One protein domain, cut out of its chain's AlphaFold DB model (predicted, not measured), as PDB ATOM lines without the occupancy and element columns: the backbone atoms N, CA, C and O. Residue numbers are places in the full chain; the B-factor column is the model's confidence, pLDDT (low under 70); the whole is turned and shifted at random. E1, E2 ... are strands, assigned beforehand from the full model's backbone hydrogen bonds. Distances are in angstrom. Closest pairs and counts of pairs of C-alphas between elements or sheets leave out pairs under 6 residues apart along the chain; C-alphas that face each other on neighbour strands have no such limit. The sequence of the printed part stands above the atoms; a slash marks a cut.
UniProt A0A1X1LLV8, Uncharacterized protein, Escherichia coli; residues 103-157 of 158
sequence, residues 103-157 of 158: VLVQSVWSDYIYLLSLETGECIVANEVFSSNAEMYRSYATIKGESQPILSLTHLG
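AT A GLANCE: This is residues 103 to 157 of the 158 residues of an uncharacterized protein of Escherichia coli (UniProt A0A1X1LLV8). With little regular structure, the domain is one sheet, strongly twisted and curled like part of a barrel, its edge strands E3 and E4 joined by the long loop of residues 126 to 139. The printed part has 55 residues, 21 of them in five named strands, E1 to E5 along the chain, with no named helix: all strand. The mixed sheet runs E3, E2, E1, E5, E4. The whole is compact, with a radius of gyration of the C-alphas of 10.3 A and spans of 29 by 26 by 17 A.

HOW THE PARTS SIT: E1, residues 103 to 105, E2, residues 114 to 117, and E3, residues 123 to 125, form a meander, each strand the antiparallel neighbour of the one before; N 105 and O 114, 2.8 A, and N 124 and O 115, 2.9 A, are within hydrogen-bond range. E5, residues 146 to 152, is parallel to E1, with N 104 and O 151 at 2.9 A, and forms a hairpin with E4, residues 140 to 143, with N 141 and O 148 at 2.9 A.

IN THESE COORDINATES: E1 begins at C-alpha 103 (110.539, 170.223, 146.035). E5, 17.9 A long, ends at C-alpha 152 (113.380, 173.558, 142.428).

THE WHOLE: The printed part has no cut. Residues 156 to 157 are under pLDDT 70.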
ATOM      1  N   VAL A 103     109.563 170.052 147.120       92.81
ATOM      2  CA  VAL A 103     110.539 170.223 146.035       92.81
ATOM      3  C   VAL A 103     109.849 170.178 144.680       92.81
ATOM      4  O   VAL A 103     108.929 169.387 144.490       92.81
ATOM      5  N   LEU A 104     110.286 171.001 143.722       91.88
ATOM      6  CA  LEU A 104     109.818 170.860 142.342       91.88
ATOM      7  C   LEU A 104     110.671 169.842 141.593       91.88
ATOM      8  O   LEU A 104     111.890 169.970 141.539       91.88
ATOM      9  N   VAL A 105     110.023 168.882 140.955       89.56
ATOM     10  CA  VAL A 105     110.628 167.799 140.171       89.56
ATOM     11  C   VAL A 105     109.991 167.755 138.775       89.56
ATOM     12  O   VAL A 105     108.928 168.331 138.570       89.56
ATOM     13  N   GLN A 106     110.657 167.166 137.787       85.88
ATOM     14  CA  GLN A 106     110.415 167.353 136.346       85.88
ATOM     15  C   GLN A 106     109.730 166.181 135.619       85.88
ATOM     16  O   GLN A 106     109.614 166.298 134.426       85.88
ATOM     17  N   SER A 107     109.277 165.096 136.231       76.81
ATOM     18  CA  SER A 107     108.947 163.811 135.587       76.81
ATOM     19  C   SER A 107     109.849 163.361 134.434       76.81
ATOM     20  O   SER A 107     109.866 163.892 133.326       76.81
ATOM     21  N   VAL A 108     110.502 162.219 134.619       71.00
ATOM     22  CA  VAL A 108     111.190 161.570 133.492       71.00
ATOM     23  C   VAL A 108     110.248 161.057 132.396       71.00
ATOM     24  O   VAL A 108     110.680 160.823 131.268       71.00
ATOM     25  N   TRP A 109     108.983 160.803 132.733       71.44
ATOM     26  CA  TRP A 109     108.034 160.074 131.880       71.44
ATOM     27  C   TRP A 109     107.022 160.990 131.187       71.44
ATOM     28  O   TRP A 109     106.221 160.522 130.379       71.44
ATOM     29  N   SER A 110     107.026 162.280 131.519       72.62
ATOM     30  CA  SER A 110     106.100 163.277 130.993       72.62
ATOM     31  C   SER A 110     106.725 164.668 131.043       72.62
ATOM     32  O   SER A 110     107.622 164.922 131.832       72.62
ATOM     33  N   ASP A 111     106.197 165.608 130.264       77.50
ATOM     34  CA  ASP A 111     106.654 167.007 130.288       77.50
ATOM     35  C   ASP A 111     106.112 167.803 131.498       77.50
ATOM     36  O   ASP A 111     106.138 169.035 131.512       77.50
ATOM     37  N   TYR A 112     105.566 167.114 132.505       83.50
ATOM     38  CA  TYR A 112     104.938 167.744 133.661       83.50
ATOM     39  C   TYR A 112     105.935 167.966 134.797       83.50
ATOM     40  O   TYR A 112     106.678 167.071 135.185       83.50
ATOM     41  N   ILE A 113     105.872 169.160 135.385       89.19
ATOM     42  CA  ILE A 113     106.580 169.504 136.618       89.19
ATOM     43  C   ILE A 113     105.627 169.282 137.794       89.19
ATOM     44  O   ILE A 113     104.459 169.676 137.739       89.19
ATOM     45  N   TYR A 114     106.137 168.686 138.866       90.69
ATOM     46  CA  TYR A 114     105.390 168.372 140.079       90.69
ATOM     47  C   TYR A 114     106.037 169.018 141.298       90.69
ATOM     48  O   TYR A 114     107.258 169.091 141.389       90.69
ATOM     49  N   LEU A 115     105.223 169.442 142.257       92.00
ATOM     50  CA  LEU A 115     105.630 169.633 143.642       92.00
ATOM     51  C   LEU A 115     105.515 168.290 144.359       92.00
ATOM     52  O   LEU A 115     104.412 167.769 144.495       92.00
ATOM     53  N   LEU A 116     106.646 167.751 144.801       91.44
ATOM     54  CA  LEU A 116     106.740 166.527 145.589       91.44
ATOM     55  C   LEU A 116     106.919 166.880 147.070       91.44
ATOM     56  O   LEU A 116     107.851 167.607 147.425       91.44
ATOM     57  N   SER A 117     106.052 166.333 147.919       91.06
ATOM     58  CA  SER A 117     106.194 166.345 149.375       91.06
ATOM     59  C   SER A 117     107.252 165.326 149.800       91.06
ATOM     60  O   SER A 117     107.161 164.141 149.472       91.06
ATOM     61  N   LEU A 118     108.265 165.788 150.530       89.50
ATOM     62  CA  LEU A 118     109.361 164.960 151.030       89.50
ATOM     63  C   LEU A 118     108.940 164.074 152.211       89.50
ATOM     64  O   LEU A 118     109.592 163.060 152.458       89.50
ATOM     65  N   GLU A 119     107.891 164.446 152.946       87.06
ATOM     66  CA  GLU A 119     107.374 163.682 154.083       87.06
ATOM     67  C   GLU A 119     106.306 162.668 153.677       87.06
ATOM     68  O   GLU A 119     106.355 161.516 154.103       87.06
ATOM     69  N   THR A 120     105.347 163.077 152.843       86.44
ATOM     70  CA  THR A 120     104.183 162.242 152.501       86.44
ATOM     71  C   THR A 120     104.306 161.549 151.149       86.44
ATOM     72  O   THR A 120     103.590 160.582 150.891       86.44
ATOM     73  N   GLY A 121     105.189 162.032 150.268       84.94
ATOM     74  CA  GLY A 121     105.268 161.584 148.876       84.94
ATOM     75  C   GLY A 121     104.127 162.092 147.988       84.94
ATOM     76  O   GLY A 121     104.013 161.659 146.845       84.94
ATOM     77  N   GLU A 122     103.271 162.989 148.492       89.62
ATOM     78  CA  GLU A 122     102.218 163.640 147.709       89.62
ATOM     79  C   GLU A 122     102.813 164.424 146.530       89.62
ATOM     80  O   GLU A 122     103.799 165.147 146.687       89.62
ATOM     81  N   CYS A 123     102.177 164.317 145.362       89.75
ATOM     82  CA  CYS A 123     102.537 165.065 144.161       89.75
ATOM     83  C   CYS A 123     101.401 166.009 143.761       89.75
ATOM     84  O   CYS A 123     100.273 165.564 143.556       89.75
ATOM     85  N   ILE A 124     101.716 167.291 143.573       91.81
ATOM     86  CA  ILE A 124     100.798 168.309 143.043       91.81
ATOM     87  C   ILE A 124     101.355 168.805 141.710       91.81
ATOM     88  O   ILE A 124     102.549 169.087 141.607       91.81
ATOM     89  N   VAL A 125     100.527 168.925 140.673       91.06
ATOM     90  CA  VAL A 125     100.990 169.456 139.383       91.06
ATOM     91  C   VAL A 125     101.359 170.931 139.550       91.06
ATOM     92  O   VAL A 125     100.581 171.720 140.078       91.06
ATOM     93  N   ALA A 126     102.538 171.337 139.077       91.44
ATOM     94  CA  ALA A 126     103.062 172.684 139.308       91.44
ATOM     95  C   ALA A 126     102.122 173.792 138.791       91.44
ATOM     96  O   ALA A 126     101.984 174.829 139.432       91.44
ATOM     97  N   ASN A 127     101.410 173.558 137.685       90.31
ATOM     98  CA  ASN A 127     100.454 174.521 137.119       90.31
ATOM     99  C   ASN A 127      99.209 174.759 137.996       90.31
ATOM    100  O   ASN A 127      98.468 175.703 137.742       90.31
ATOM    101  N   GLU A 128      98.965 173.926 139.010       91.06
ATOM    102  CA  GLU A 128      97.908 174.160 140.002       91.06
ATOM    103  C   GLU A 128      98.344 175.162 141.082       91.06
ATOM    104  O   GLU A 128      97.502 175.743 141.764       91.06
ATOM    105  N   VAL A 129      99.656 175.377 141.234       91.88
ATOM    106  CA  VAL A 129     100.246 176.219 142.286       91.88
ATOM    107  C   VAL A 129     100.872 177.492 141.718       91.88
ATOM    108  O   VAL A 129     100.779 178.555 142.330       91.88
ATOM    109  N   PHE A 130     101.504 177.410 140.549       92.00
ATOM    110  CA  PHE A 130     102.247 178.514 139.948       92.00
ATOM    111  C   PHE A 130     101.517 179.081 138.739       92.00
ATOM    112  O   PHE A 130     101.103 178.349 137.843       92.00
ATOM    113  N   SER A 131     101.446 180.410 138.665       88.12
ATOM    114  CA  SER A 131     100.862 181.109 137.515       88.12
ATOM    115  C   SER A 131     101.874 181.315 136.382       88.12
ATOM    116  O   SER A 131     101.497 181.668 135.266       88.12
ATOM    117  N   SER A 132     103.174 181.129 136.648       87.69
ATOM    118  CA  SER A 132     104.222 181.195 135.624       87.69
ATOM    119  C   SER A 132     105.472 180.393 135.992       87.69
ATOM    120  O   SER A 132     105.779 180.194 137.168       87.69
ATOM    121  N   ASN A 133     106.270 180.036 134.982       84.12
ATOM    122  CA  ASN A 133     107.558 179.355 135.172       84.12
ATOM    123  C   ASN A 133     108.541 180.158 136.037       84.12
ATOM    124  O   ASN A 133     109.396 179.573 136.687       84.12
ATOM    125  N   ALA A 134     108.444 181.492 136.060       84.06
ATOM    126  CA  ALA A 134     109.314 182.320 136.893       84.06
ATOM    127  C   ALA A 134     109.033 182.123 138.393       84.06
ATOM    128  O   ALA A 134     109.952 182.208 139.206       84.06
ATOM    129  N   GLU A 135     107.784 181.828 138.766       85.50
ATOM    130  CA  GLU A 135     107.405 181.593 140.163       85.50
ATOM    131  C   GLU A 135     107.972 180.282 140.706       85.50
ATOM    132  O   GLU A 135     108.316 180.212 141.882       85.50
ATOM    133  N   MET A 136     108.180 179.292 139.835       86.12
ATOM    134  CA  MET A 136     108.761 177.987 140.171       86.12
ATOM    135  C   MET A 136     110.218 178.061 140.667       86.12
ATOM    136  O   MET A 136     110.722 177.103 141.246       86.12
ATOM    137  N   TYR A 137     110.909 179.185 140.440       82.25
ATOM    138  CA  TYR A 137     112.286 179.414 140.899       82.25
ATOM    139  C   TYR A 137     112.375 180.282 142.162       82.25
ATOM    140  O   TYR A 137     113.487 180.587 142.606       82.25
ATOM    141  N   ARG A 138     111.234 180.703 142.726       85.38
ATOM    142  CA  ARG A 138     111.187 181.435 143.997       85.38
ATOM    143  C   ARG A 138     111.500 180.501 145.165       85.38
ATOM    144  O   ARG A 138     111.378 179.288 145.061       85.38
ATOM    145  N   SER A 139     111.868 181.096 146.296       86.56
ATOM    146  CA  SER A 139     112.170 180.366 147.533       86.56
ATOM    147  C   SER A 139     110.912 179.903 148.299       86.56
ATOM    148  O   SER A 139     111.030 179.116 149.235       86.56
ATOM    149  N   TYR A 140     109.722 180.391 147.931       91.25
ATOM    150  CA  TYR A 140     108.443 180.083 148.581       91.25
ATOM    151  C   TYR A 140     107.303 179.982 147.562       91.25
ATOM    152  O   TYR A 140     107.324 180.666 146.534       91.25
ATOM    153  N   ALA A 141     106.296 179.176 147.892       92.31
ATOM    154  CA  ALA A 141     105.043 179.041 147.157       92.31
ATOM    155  C   ALA A 141     103.853 178.964 148.118       92.31
ATOM    156  O   ALA A 141     103.999 178.506 149.249       92.31
ATOM    157  N   THR A 142     102.669 179.367 147.658       93.06
ATOM    158  CA  THR A 142     101.430 179.170 148.419       93.06
ATOM    159  C   THR A 142     100.862 177.792 148.100       93.06
ATOM    160  O   THR A 142     100.278 177.596 147.039       93.06
ATOM    161  N   ILE A 143     101.015 176.837 149.012       91.56
ATOM    162  CA  ILE A 143     100.528 175.461 148.864       91.56
ATOM    163  C   ILE A 143      99.423 175.252 149.895       91.56
ATOM    164  O   ILE A 143      99.622 175.506 151.079       91.56
ATOM    165  N   LYS A 144      98.234 174.829 149.448       88.88
ATOM    166  CA  LYS A 144      97.057 174.613 150.320       88.88
ATOM    167  C   LYS A 144      96.702 175.836 151.192       88.88
ATOM    168  O   LYS A 144      96.200 175.694 152.299       88.88
ATOM    169  N   GLY A 145      96.939 177.043 150.673       88.94
ATOM    170  CA  GLY A 145      96.659 178.308 151.366       88.94
ATOM    171  C   GLY A 145      97.762 178.787 152.314       88.94
ATOM    172  O   GLY A 145      97.639 179.876 152.868       88.94
ATOM    173  N   GLU A 146      98.854 178.035 152.460       91.12
ATOM    174  CA  GLU A 146      99.970 178.374 153.341       91.12
ATOM    175  C   GLU A 146     101.245 178.682 152.552       91.12
ATOM    176  O   GLU A 146     101.526 178.059 151.528       91.12
ATOM    177  N   SER A 147     102.039 179.641 153.035       91.62
ATOM    178  CA  SER A 147     103.355 179.935 152.461       91.62
ATOM    179  C   SER A 147     104.352 178.861 152.886       91.62
ATOM    180  O   SER A 147     104.725 178.781 154.056       91.62
ATOM    181  N   GLN A 148     104.783 178.046 151.931       92.38
ATOM    182  CA  GLN A 148     105.661 176.904 152.144       92.38
ATOM    183  C   GLN A 148     107.002 177.128 151.430       92.38
ATOM    184  O   GLN A 148     107.018 177.637 150.300       92.38
ATOM    185  N   PRO A 149     108.140 176.789 152.062       92.81
ATOM    186  CA  PRO A 149     109.434 176.852 151.400       92.81
ATOM    187  C   PRO A 149     109.483 175.811 150.280       92.81
ATOM    188  O   PRO A 149     109.040 174.674 150.455       92.81
ATOM    189  N   ILE A 150     110.036 176.202 149.133       93.06
ATOM    190  CA  ILE A 150     110.191 175.320 147.975       93.06
ATOM    191  C   ILE A 150     111.620 175.359 147.447       93.06
ATOM    192  O   ILE A 150     112.295 176.389 147.482       93.06
ATOM    193  N   LEU A 151     112.072 174.230 146.908       92.56
ATOM    194  CA  LEU A 151     113.325 174.143 146.169       92.56
ATOM    195  C   LEU A 151     113.062 173.488 144.822       92.56
ATOM    196  O   LEU A 151     112.591 172.355 144.755       92.56
ATOM    197  N   SER A 152     113.386 174.190 143.741       90.19
ATOM    198  CA  SER A 152     113.380 173.558 142.428       90.19
ATOM    199  C   SER A 152     114.512 172.542 142.332       90.19
ATOM    200  O   SER A 152     115.616 172.800 142.791       90.19
ATOM    201  N   LEU A 153     114.224 171.376 141.771       87.56
ATOM    202  CA  LEU A 153     115.166 170.315 141.424       87.56
ATOM    203  C   LEU A 153     114.957 169.864 139.969       87.56
ATOM    204  O   LEU A 153     115.412 168.796 139.568       87.56
ATOM    205  N   THR A 154     114.271 170.671 139.153       81.31
ATOM    206  CA  THR A 154     113.877 170.307 137.781       81.31
ATOM    207  C   THR A 154     115.070 170.023 136.863       81.31
ATOM    208  O   THR A 154     114.947 169.278 135.896       81.31
ATOM    209  N   HIS A 155     116.261 170.534 137.196       71.88
ATOM    210  CA  HIS A 155     117.514 170.256 136.483       71.88
ATOM    211  C   HIS A 155     117.979 168.803 136.567       71.88
ATOM    212  O   HIS A 155     118.816 168.395 135.763       71.88
ATOM    213  N   LEU A 156     117.496 168.050 137.552       64.56
ATOM    214  CA  LEU A 156     117.826 166.639 137.722       64.56
ATOM    215  C   LEU A 156     117.044 165.739 136.756       64.56
ATOM    216  O   LEU A 156     117.348 164.555 136.648       64.56
ATOM    217  N   GLY A 157     116.042 166.278 136.048       55.34
ATOM    218  CA  GLY A 157     115.195 165.462 135.185       55.34
ATOM    219  C   GLY A 157     114.459 164.358 135.948       55.34
ATOM    220  O   GLY A 157     114.311 163.281 135.384       55.34
TER     221      GLY A 157